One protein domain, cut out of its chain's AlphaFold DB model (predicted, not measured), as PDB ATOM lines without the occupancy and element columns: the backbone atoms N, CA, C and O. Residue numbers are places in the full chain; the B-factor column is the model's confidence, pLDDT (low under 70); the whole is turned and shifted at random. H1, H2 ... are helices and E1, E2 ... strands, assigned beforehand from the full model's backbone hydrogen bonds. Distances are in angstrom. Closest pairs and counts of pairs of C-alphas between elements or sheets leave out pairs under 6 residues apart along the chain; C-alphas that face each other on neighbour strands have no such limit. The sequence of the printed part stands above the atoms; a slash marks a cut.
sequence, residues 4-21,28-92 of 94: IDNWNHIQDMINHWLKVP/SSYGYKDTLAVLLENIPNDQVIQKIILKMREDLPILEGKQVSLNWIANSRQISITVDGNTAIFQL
ATOM      1  N   ILE A   4     230.109 163.337 152.499       62.03
ATOM      2  CA  ILE A   4     229.225 162.201 152.194       62.03
ATOM      3  C   ILE A   4     229.509 161.001 153.114       62.03
ATOM      4  O   ILE A   4     228.575 160.420 153.661       62.03
ATOM      5  N   ASP A   5     230.785 160.673 153.351       67.12
ATOM      6  CA  ASP A   5     231.179 159.551 154.221       67.12
ATOM      7  C   ASP A   5     230.758 159.807 155.676       67.12
ATOM      8  O   ASP A   5     230.368 158.890 156.397       67.12
ATOM      9  N   ASN A   6     230.798 161.075 156.097       83.81
ATOM     10  CA  ASN A   6     230.373 161.490 157.430       83.81
ATOM     11  C   ASN A   6     228.850 161.387 157.615       83.81
ATOM     12  O   ASN A   6     228.386 160.974 158.674       83.81
ATOM     13  N   TRP A   7     228.065 161.738 156.592       89.06
ATOM     14  CA  TRP A   7     226.605 161.664 156.670       89.06
ATOM     15  C   TRP A   7     226.098 160.222 156.732       89.06
ATOM     16  O   TRP A   7     225.315 159.903 157.623       89.06
ATOM     17  N   ASN A   8     226.609 159.340 155.869       90.06
ATOM     18  CA  ASN A   8     226.240 157.921 155.893       90.06
ATOM     19  C   ASN A   8     226.516 157.301 157.273       90.06
ATOM     20  O   ASN A   8     225.670 156.603 157.825       90.06
ATOM     21  N   HIS A   9     227.657 157.637 157.881       90.38
ATOM     22  CA  HIS A   9     227.996 157.157 159.217       90.38
ATOM     23  C   HIS A   9     227.046 157.689 160.305       90.38
ATOM     24  O   HIS A   9     226.636 156.940 161.191       90.38
ATOM     25  N   ILE A  10     226.640 158.963 160.230       91.38
ATOM     26  CA  ILE A  10     225.626 159.533 161.133       91.38
ATOM     27  C   ILE A  10     224.287 158.802 160.975       91.38
ATOM     28  O   ILE A  10     223.656 158.468 161.977       91.38
ATOM     29  N   GLN A  11     223.861 158.526 159.740       92.50
ATOM     30  CA  GLN A  11     222.624 157.787 159.482       92.50
ATOM     31  C   GLN A  11     222.671 156.380 160.080       92.50
ATOM     32  O   GLN A  11     221.711 155.973 160.734       92.50
ATOM     33  N   ASP A  12     223.784 155.666 159.906       91.00
ATOM     34  CA  ASP A  12     223.973 154.330 160.471       91.00
ATOM     35  C   ASP A  12     223.908 154.357 162.002       91.00
ATOM     36  O   ASP A  12     223.233 153.522 162.609       91.00
ATOM     37  N   MET A  13     224.536 155.355 162.631       91.12
ATOM     38  CA  MET A  13     224.500 155.524 164.082       91.12
ATOM     39  C   MET A  13     223.095 155.835 164.610       91.12
ATOM     40  O   MET A  13     222.680 155.262 165.618       91.12
ATOM     41  N   ILE A  14     222.346 156.703 163.926       91.19
ATOM     42  CA  ILE A  14     220.956 157.019 164.278       91.19
ATOM     43  C   ILE A  14     220.069 155.781 164.106       91.19
ATOM     44  O   ILE A  14     219.311 155.436 165.009       91.19
ATOM     45  N   ASN A  15     220.187 155.073 162.979       89.94
ATOM     46  CA  ASN A  15     219.436 153.844 162.724       89.94
ATOM     47  C   ASN A  15     219.730 152.773 163.782       89.94
ATOM     48  O   ASN A  15     218.818 152.090 164.242       89.94
ATOM     49  N   HIS A  16     220.995 152.639 164.189       87.94
ATOM     50  CA  HIS A  16     221.376 151.739 165.267       87.94
ATOM     51  C   HIS A  16     220.713 152.147 166.588       87.94
ATOM     52  O   HIS A  16     220.019 151.334 167.192       87.94
ATOM     53  N   TRP A  17     220.846 153.412 166.993       88.62
ATOM     54  CA  TRP A  17     220.265 153.936 168.232       88.62
ATOM     55  C   TRP A  17     218.744 153.729 168.327       88.62
ATOM     56  O   TRP A  17     218.240 153.332 169.377       88.62
ATOM     57  N   LEU A  18     218.019 153.905 167.216       84.69
ATOM     58  CA  LEU A  18     216.570 153.664 167.138       84.69
ATOM     59  C   LEU A  18     216.180 152.190 167.335       84.69
ATOM     60  O   LEU A  18     215.053 151.901 167.731       84.69
ATOM     61  N   LYS A  19     217.092 151.255 167.046       82.62
ATOM     62  CA  LYS A  19     216.850 149.806 167.106       82.62
ATOM     63  C   LYS A  19     217.372 149.146 168.378       82.62
ATOM     64  O   LYS A  19     216.978 148.015 168.664       82.62
ATOM     65  N   VAL A  20     218.238 149.816 169.137       79.06
ATOM     66  CA  VAL A  20     218.726 149.305 170.423       79.06
ATOM     67  C   VAL A  20     217.670 149.561 171.516       79.06
ATOM     68  O   VAL A  20     217.218 150.702 171.661       79.06
ATOM     69  N   PRO A  21     217.253 148.523 172.275       64.38
ATOM     70  CA  PRO A  21     216.401 148.673 173.457       64.38
ATOM     71  C   PRO A  21     216.983 149.682 174.445       64.38
ATOM     72  O   PRO A  21     218.199 149.723 174.633       64.38
ATOM     73  N   SER A  28     223.774 151.414 181.258       54.44
ATOM     74  CA  SER A  28     223.735 152.501 180.274       54.44
ATOM     75  C   SER A  28     222.298 152.843 179.912       54.44
ATOM     76  O   SER A  28     221.522 151.955 179.583       54.44
ATOM     77  N   SER A  29     221.966 154.132 179.890       63.06
ATOM     78  CA  SER A  29     220.692 154.610 179.353       63.06
ATOM     79  C   SER A  29     220.624 154.540 177.824       63.06
ATOM     80  O   SER A  29     219.633 154.987 177.269       63.06
ATOM     81  N   TYR A  30     221.645 154.031 177.126       65.06
ATOM     82  CA  TYR A  30     221.708 154.034 175.664       65.06
ATOM     83  C   TYR A  30     220.549 153.264 175.015       65.06
ATOM     84  O   TYR A  30     220.146 152.198 175.488       65.06
ATOM     85  N   GLY A  31     220.077 153.795 173.887       61.38
ATOM     86  CA  GLY A  31     218.968 153.245 173.113       61.38
ATOM     87  C   GLY A  31     217.643 153.930 173.436       61.38
ATOM     88  O   GLY A  31     217.495 154.601 174.459       61.38
ATOM     89  N   TYR A  32     216.683 153.796 172.525       69.44
ATOM     90  CA  TYR A  32     215.378 154.451 172.666       69.44
ATOM     91  C   TYR A  32     214.209 153.625 172.137       69.44
ATOM     92  O   TYR A  32     213.086 154.115 172.118       69.44
ATOM     93  N   LYS A  33     214.439 152.377 171.705       67.75
ATOM     94  CA  LYS A  33     213.417 151.570 171.024       67.75
ATOM     95  C   LYS A  33     212.117 151.441 171.831       67.75
ATOM     96  O   LYS A  33     211.043 151.657 171.276       67.75
ATOM     97  N   ASP A  34     212.207 151.138 173.126       66.31
ATOM     98  CA  ASP A  34     211.026 150.861 173.958       66.31
ATOM     99  C   ASP A  34     210.251 152.140 174.309       66.31
ATOM    100  O   ASP A  34     209.022 152.175 174.233       66.31
ATOM    101  N   THR A  35     210.955 153.238 174.601       68.00
ATOM    102  CA  THR A  35     210.344 154.560 174.811       68.00
ATOM    103  C   THR A  35     209.693 155.070 173.529       68.00
ATOM    104  O   THR A  35     208.582 155.596 173.556       68.00
ATOM    105  N   LEU A  36     210.368 154.895 172.390       68.50
ATOM    106  CA  LEU A  36     209.881 155.302 171.080       68.50
ATOM    107  C   LEU A  36     208.637 154.494 170.679       68.50
ATOM    108  O   LEU A  36     207.731 155.072 170.091       68.50
ATOM    109  N   ALA A  37     208.551 153.208 171.042       64.50
ATOM    110  CA  ALA A  37     207.372 152.358 170.839       64.50
ATOM    111  C   ALA A  37     206.138 152.833 171.625       64.50
ATOM    112  O   ALA A  37     205.032 152.836 171.091       64.50
ATOM    113  N   VAL A  38     206.316 153.314 172.856       63.56
ATOM    114  CA  VAL A  38     205.218 153.930 173.627       63.56
ATOM    115  C   VAL A  38     204.810 155.276 173.021       63.56
ATOM    116  O   VAL A  38     203.629 155.614 172.948       63.56
ATOM    117  N   LEU A  39     205.786 156.048 172.543       64.69
ATOM    118  CA  LEU A  39     205.533 157.314 171.862       64.69
ATOM    119  C   LEU A  39     204.912 157.119 170.470       64.69
ATOM    120  O   LEU A  39     204.190 157.997 170.030       64.69
ATOM    121  N   LEU A  40     205.129 155.976 169.813       61.16
ATOM    122  CA  LEU A  40     204.567 155.592 168.509       61.16
ATOM    123  C   LEU A  40     203.037 155.452 168.520       61.16
ATOM    124  O   LEU A  40     202.415 155.557 167.461       61.16
ATOM    125  N   GLU A  41     202.431 155.207 169.684       63.06
ATOM    126  CA  GLU A  41     200.976 155.086 169.820       63.06
ATOM    127  C   GLU A  41     200.252 156.440 169.738       63.06
ATOM    128  O   GLU A  41     199.053 156.477 169.471       63.06
ATOM    129  N   ASN A  42     200.965 157.559 169.916       65.06
ATOM    130  CA  ASN A  42     200.391 158.905 169.906       65.06
ATOM    131  C   ASN A  42     201.237 159.866 169.056       65.06
ATOM    132  O   ASN A  42     202.433 159.685 168.892       65.06
ATOM    133  N   ILE A  43     200.647 160.934 168.513       68.12
ATOM    134  CA  ILE A  43     201.462 161.991 167.890       68.12
ATOM    135  C   ILE A  43     202.218 162.712 169.021       68.12
ATOM    136  O   ILE A  43     201.563 163.275 169.905       68.12
ATOM    137  N   PRO A  44     203.565 162.701 169.039       73.12
ATOM    138  CA  PRO A  44     204.318 163.350 170.101       73.12
ATOM    139  C   PRO A  44     204.130 164.866 170.022       73.12
ATOM    140  O   PRO A  44     204.178 165.457 168.946       73.12
ATOM    141  N   ASN A  45     203.926 165.505 171.173       81.50
ATOM    142  CA  ASN A  45     203.932 166.963 171.258       81.50
ATOM    143  C   ASN A  45     205.372 167.512 171.213       81.50
ATOM    144  O   ASN A  45     206.342 166.767 171.374       81.50
ATOM    145  N   ASP A  46     205.517 168.829 171.058       82.69
ATOM    146  CA  ASP A  46     206.829 169.480 170.952       82.69
ATOM    147  C   ASP A  46     207.755 169.167 172.136       82.69
ATOM    148  O   ASP A  46     208.952 168.952 171.955       82.69
ATOM    149  N   GLN A  47     207.217 169.080 173.358       82.00
ATOM    150  CA  GLN A  47     208.012 168.759 174.549       82.00
ATOM    151  C   GLN A  47     208.599 167.346 174.485       82.00
ATOM    152  O   GLN A  47     209.738 167.133 174.902       82.00
ATOM    153  N   VAL A  48     207.834 166.383 173.971       81.31
ATOM    154  CA  VAL A  48     208.315 165.019 173.741       81.31
ATOM    155  C   VAL A  48     209.404 165.031 172.678       81.31
ATOM    156  O   VAL A  48     210.482 164.506 172.932       81.31
ATOM    157  N   ILE A  49     209.179 165.689 171.537       84.19
ATOM    158  CA  ILE A  49     210.168 165.776 170.452       84.19
ATOM    159  C   ILE A  49     211.502 166.337 170.964       84.19
ATOM    160  O   ILE A  49     212.557 165.769 170.685       84.19
ATOM    161  N   GLN A  50     211.468 167.396 171.776       85.62
ATOM    162  CA  GLN A  50     212.684 167.966 172.363       85.62
ATOM    163  C   GLN A  50     213.406 166.986 173.296       85.62
ATOM    164  O   GLN A  50     214.631 166.896 173.245       85.62
ATOM    165  N   LYS A  51     212.682 166.205 174.106       84.44
ATOM    166  CA  LYS A  51     213.294 165.163 174.950       84.44
ATOM    167  C   LYS A  51     213.983 164.079 174.121       84.44
ATOM    168  O   LYS A  51     215.082 163.666 174.483       84.44
ATOM    169  N   ILE A  52     213.376 163.658 173.008       85.19
ATOM    170  CA  ILE A  52     213.984 162.686 172.084       85.19
ATOM    171  C   ILE A  52     215.292 163.248 171.525       85.19
ATOM    172  O   ILE A  52     216.314 162.570 171.552       85.19
ATOM    173  N   ILE A  53     215.271 164.496 171.046       88.56
ATOM    174  CA  ILE A  53     216.451 165.150 170.470       88.56
ATOM    175  C   ILE A  53     217.563 165.296 171.517       88.56
ATOM    176  O   ILE A  53     218.723 165.031 171.205       88.56
ATOM    177  N   LEU A  54     217.230 165.688 172.750       87.75
ATOM    178  CA  LEU A  54     218.205 165.794 173.840       87.75
ATOM    179  C   LEU A  54     218.874 164.449 174.117       87.75
ATOM    180  O   LEU A  54     220.097 164.358 174.059       87.75
ATOM    181  N   LYS A  55     218.078 163.395 174.303       86.12
ATOM    182  CA  LYS A  55     218.599 162.052 174.556       86.12
ATOM    183  C   LYS A  55     219.430 161.516 173.390       86.12
ATOM    184  O   LYS A  55     220.490 160.940 173.596       86.12
ATOM    185  N   MET A  56     218.990 161.751 172.156       88.25
ATOM    186  CA  MET A  56     219.741 161.371 170.958       88.25
ATOM    187  C   MET A  56     221.120 162.037 170.928       88.25
ATOM    188  O   MET A  56     222.095 161.402 170.546       88.25
ATOM    189  N   ARG A  57     221.223 163.302 171.353       89.69
ATOM    190  CA  ARG A  57     222.504 164.017 171.434       89.69
ATOM    191  C   ARG A  57     223.389 163.526 172.578       89.69
ATOM    192  O   ARG A  57     224.603 163.531 172.417       89.69
ATOM    193  N   GLU A  58     222.803 163.117 173.699       88.62
ATOM    194  CA  GLU A  58     223.535 162.506 174.817       88.62
ATOM    195  C   GLU A  58     224.123 161.145 174.422       88.62
ATOM    196  O   GLU A  58     225.291 160.867 174.689       88.62
ATOM    197  N   ASP A  59     223.331 160.320 173.737       86.81
ATOM    198  CA  ASP A  59     223.707 158.959 173.355       86.81
ATOM    199  C   ASP A  59     224.602 158.907 172.101       86.81
ATOM    200  O   ASP A  59     225.354 157.946 171.916       86.81
ATOM    201  N   LEU A  60     224.540 159.917 171.224       89.06
ATOM    202  CA  LEU A  60     225.311 159.994 169.979       89.06
ATOM    203  C   LEU A  60     226.242 161.222 169.976       89.06
ATOM    204  O   LEU A  60     225.899 162.245 169.378       89.06
ATOM    205  N   PRO A  61     227.468 161.116 170.534       88.00
ATOM    206  CA  PRO A  61     228.444 162.213 170.556       88.00
ATOM    207  C   PRO A  61     228.781 162.795 169.175       88.00
ATOM    208  O   PRO A  61     229.149 163.958 169.055       88.00
ATOM    209  N   ILE A  62     228.601 162.018 168.101       88.25
ATOM    210  CA  ILE A  62     228.768 162.490 166.715       88.25
ATOM    211  C   ILE A  62     227.798 163.627 166.331       88.25
ATOM    212  O   ILE A  62     228.011 164.325 165.337       88.25
ATOM    213  N   LEU A  63     226.735 163.830 167.115       89.56
ATOM    214  CA  LEU A  63     225.767 164.913 166.956       89.56
ATOM    215  C   LEU A  63     226.117 166.171 167.769       89.56
ATOM    216  O   LEU A  63     225.377 167.156 167.722       89.56
ATOM    217  N   GLU A  64     227.229 166.179 168.506       88.19
ATOM    218  CA  GLU A  64     227.661 167.354 169.256       88.19
ATOM    219  C   GLU A  64     227.915 168.550 168.319       88.19
ATOM    220  O   GLU A  64     228.542 168.437 167.266       88.19
ATOM    221  N   GLY A  65     227.361 169.713 168.680       87.12
ATOM    222  CA  GLY A  65     227.434 170.933 167.869       87.12
ATOM    223  C   GLY A  65     226.582 170.935 166.592       87.12
ATOM    224  O   GLY A  65     226.614 171.927 165.865       87.12
ATOM    225  N   LYS A  66     225.810 169.874 166.315       90.19
ATOM    226  CA  LYS A  66     224.956 169.774 165.122       90.19
ATOM    227  C   LYS A  66     223.549 170.305 165.362       90.19
ATOM    228  O   LYS A  66     222.993 170.169 166.454       90.19
ATOM    229  N   GLN A  67     222.946 170.870 164.320       92.19
ATOM    230  CA  GLN A  67     221.527 171.218 164.330       92.19
ATOM    231  C   GLN A  67     220.705 169.973 164.012       92.19
ATOM    232  O   GLN A  67     220.776 169.466 162.895       92.19
ATOM    233  N   VAL A  68     219.931 169.496 164.987       92.38
ATOM    234  CA  VAL A  68     219.093 168.297 164.859       92.38
ATOM    235  C   VAL A  68     217.624 168.683 164.987       92.38
ATOM    236  O   VAL A  68     217.237 169.344 165.950       92.38
ATOM    237  N   SER A  69     216.802 168.243 164.038       92.00
ATOM    238  CA  SER A  69     215.345 168.307 164.134       92.00
ATOM    239  C   SER A  69     214.725 166.948 163.829       92.00
ATOM    240  O   SER A  69     215.263 166.154 163.057       92.00
ATOM    241  N   LEU A  70     213.589 166.677 164.465       89.94
ATOM    242  CA  LEU A  70     212.828 165.448 164.300       89.94
ATOM    243  C   LEU A  70     211.392 165.811 163.938       89.94
ATOM    244  O   LEU A  70     210.777 166.647 164.597       89.94
ATOM    245  N   ASN A  71     210.865 165.163 162.904       87.94
ATOM    246  CA  ASN A  71     209.472 165.272 162.507       87.94
ATOM    247  C   ASN A  71     208.809 163.895 162.466       87.94
ATOM    248  O   ASN A  71     209.328 162.949 161.866       87.94
ATOM    249  N   TRP A  72     207.630 163.813 163.077       83.25
ATOM    250  CA  TRP A  72     206.809 162.614 163.074       83.25
ATOM    251  C   TRP A  72     206.016 162.489 161.775       83.25
ATOM    252  O   TRP A  72     205.332 163.431 161.373       83.25
ATOM    253  N   ILE A  73     206.045 161.315 161.140       83.62
ATOM    254  CA  ILE A  73     205.208 161.030 159.972       83.62
ATOM    255  C   ILE A  73     204.043 160.147 160.424       83.62
ATOM    256  O   ILE A  73     204.072 158.912 160.336       83.62
ATOM    257  N   ALA A  74     202.997 160.809 160.930       61.88
ATOM    258  CA  ALA A  74     201.743 160.157 161.291       61.88
ATOM    259  C   ALA A  74     201.237 159.330 160.094       61.88
ATOM    260  O   ALA A  74     201.295 159.794 158.956       61.88
ATOM    261  N   ASN A  75     200.765 158.107 160.353       67.88
ATOM    262  CA  ASN A  75     200.279 157.108 159.380       67.88
ATOM    263  C   ASN A  75     201.316 156.153 158.759       67.88
ATOM    264  O   ASN A  75     200.910 155.238 158.050       67.88
ATOM    265  N   SER A  76     202.619 156.301 159.030       68.19
ATOM    266  CA  SER A  76     203.643 155.411 158.437       68.19
ATOM    267  C   SER A  76     204.619 154.769 159.432       68.19
ATOM    268  O   SER A  76     205.470 153.985 159.017       68.19
ATOM    269  N   ARG A  77     204.494 155.042 160.744       77.38
ATOM    270  CA  ARG A  77     205.484 154.636 161.772       77.38
ATOM    271  C   ARG A  77     206.916 155.004 161.356       77.38
ATOM    272  O   ARG A  77     207.863 154.250 161.568       77.38
ATOM    273  N   GLN A  78     207.049 156.159 160.718       85.31
ATOM    274  CA  GLN A  78     208.319 156.696 160.265       85.31
ATOM    275  C   GLN A  78     208.616 157.993 160.993       85.31
ATOM    276  O   GLN A  78     207.720 158.781 161.316       85.31
ATOM    277  N   ILE A  79     209.905 158.233 161.182       87.69
ATOM    278  CA  ILE A  79     210.422 159.516 161.630       87.69
ATOM    279  C   ILE A  79     211.363 160.075 160.583       87.69
ATOM    280  O   ILE A  79     212.176 159.358 160.003       87.69
ATOM    281  N   SER A  80     211.245 161.374 160.350       91.25
ATOM    282  CA  SER A  80     212.216 162.136 159.584       91.25
ATOM    283  C   SER A  80     213.151 162.828 160.566       91.25
ATOM    284  O   SER A  80     212.688 163.556 161.444       91.25
ATOM    285  N   ILE A  81     214.454 162.590 160.439       92.88
ATOM    286  CA  ILE A  81     215.478 163.270 161.231       92.88
ATOM    287  C   ILE A  81     216.342 164.079 160.276       92.88
ATOM    288  O   ILE A  81     216.845 163.556 159.280       92.88
ATOM    289  N   THR A  82     216.508 165.361 160.590       94.44
ATOM    290  CA  THR A  82     217.383 166.270 159.851       94.44
ATOM    291  C   THR A  82     218.567 166.664 160.717       94.44
ATOM    292  O   THR A  82     218.377 167.089 161.854       94.44
ATOM    293  N   VAL A  83     219.776 166.543 160.173       93.75
ATOM    294  CA  VAL A  83     221.035 166.925 160.819       93.75
ATOM    295  C   VAL A  83     221.818 167.847 159.887       93.75
ATOM    296  O   VAL A  83     222.176 167.454 158.777       93.75
ATOM    297  N   ASP A  84     222.077 169.080 160.324       92.06
ATOM    298  CA  ASP A  84     222.798 170.105 159.549       92.06
ATOM    299  C   ASP A  84     222.244 170.280 158.111       92.06
ATOM    300  O   ASP A  84     222.990 170.505 157.160       92.06
ATOM    301  N   GLY A  85     220.924 170.132 157.937       89.81
ATOM    302  CA  GLY A  85     220.240 170.225 156.640       89.81
ATOM    303  C   GLY A  85     220.174 168.929 155.820       89.81
ATOM    304  O   GLY A  85     219.500 168.912 154.794       89.81
ATOM    305  N   ASN A  86     220.806 167.838 156.266       92.25
ATOM    306  CA  ASN A  86     220.676 166.518 155.644       92.25
ATOM    307  C   ASN A  86     219.549 165.736 156.313       92.25
ATOM    308  O   ASN A  86     219.538 165.604 157.535       92.25
ATOM    309  N   THR A  87     218.613 165.204 155.531       93.25
ATOM    310  CA  THR A  87     217.425 164.516 156.052       93.25
ATOM    311  C   THR A  87     217.462 163.030 155.727       93.25
ATOM    312  O   THR A  87     217.744 162.640 154.595       93.25
ATOM    313  N   ALA A  88     217.124 162.202 156.711       93.38
ATOM    314  CA  ALA A  88     216.910 160.773 156.544       93.38
ATOM    315  C   ALA A  88     215.573 160.356 157.161       93.38
ATOM    316  O   ALA A  88     215.161 160.878 158.198       93.38
ATOM    317  N   ILE A  89     214.906 159.405 156.510       91.75
ATOM    318  CA  ILE A  89     213.663 158.809 156.997       91.75
ATOM    319  C   ILE A  89     213.993 157.427 157.548       91.75
ATOM    320  O   ILE A  89     214.594 156.607 156.854       91.75
ATOM    321  N   PHE A  90     213.582 157.177 158.785       89.44
ATOM    322  CA  PHE A  90     213.795 155.912 159.471       89.44
ATOM    323  C   PHE A  90     212.450 155.232 159.702       89.44
ATOM    324  O   PHE A  90     211.512 155.846 160.220       89.44
ATOM    325  N   GLN A  91     212.368 153.961 159.312       85.31
ATOM    326  CA  GLN A  91     211.239 153.101 159.639       85.31
ATOM    327  C   GLN A  91     211.414 152.589 161.065       85.31
ATOM    328  O   GLN A  91     212.468 152.052 161.407       85.31
ATOM    329  N   LEU A  92     210.378 152.749 161.881       75.88
ATOM    330  CA  LEU A  92     210.344 152.175 163.214       75.88
ATOM    331  C   LEU A  92     209.685 150.800 163.112       75.88
ATOM    332  O   LEU A  92     208.569 150.677 162.595       75.88
TER     333      LEU A  92
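Overview. This is residues 4 to 21 and 28 to 92 of the 94 residues of an uncharacterized protein of Crenothrix polyspora (UniProt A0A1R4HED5). A small three-stranded sheet, E1 E2 E3, makes a wall with one face bare; over its other face lie H1, on the E3 side, and H3, over E1, two layers in all. The short H2 packs on the last turn of H1, off the sheet. The printed part has 83 residues, with the named elements H1 H2 H3 E1 E2 E3 along the chain, and its class is mixed, helices and strands. The strands form an antiparallel meander, each the neighbour of the one before. The whole is compact, with a radius of gyration of the C-alphas of 12.0 A and spans of 34 by 28 by 21 A.

Arrangement. H1, residues 4 to 19, touches H2, residues 33 to 39, with residues 17 to 19 alone; the closest C-alphas, of Leu 18 and Lys 33, are 5.4 A apart. H1 and H3, residues 46 to 59, are close but not clearly touching, their closest C-alphas, of Trp 17 and Met 56, being 7.9 A apart. H3 is on the sheet over E1, residues 68 to 73, slantwise to it at 51 degrees on the local plane; the closest C-alphas are those of Ile 49 and Leu 70, 6.7 A. E1 and E2, residues 78 to 83, are a hairpin, with N 71 and O 80 within hydrogen-bond range at 2.8 A. E2 and E3, residues 86 to 91, are another, with N 83 and O 86 at 2.8 A. H1 is on the same face as H3, its closest C-alphas to E3 being those of Asn 15 and Phe 90, 6.8 A. In H1, H2 and H3 every O i to N i+4 pair is within hydrogen-bond range.

Along the chain. H1 begins at C-alpha 4 (229.225, 162.201, 152.194) and is 23.0 A long; H2 is 9.8 A and H3 20.0 A. E1 is 16.4 A, E2 16.3 A and E3 16.9 A, ending at C-alpha 91 (211.239, 153.101, 159.639).

Size, cuts and confidence. Residues 22 to 27 are not printed, and C-alphas 21 and 28 are 10.7 A apart across the cut. Of the links that are printed whole, none is long. The pLDDT is under 70 at residues 4 to 5, 21, 28 to 43 and 74 to 76.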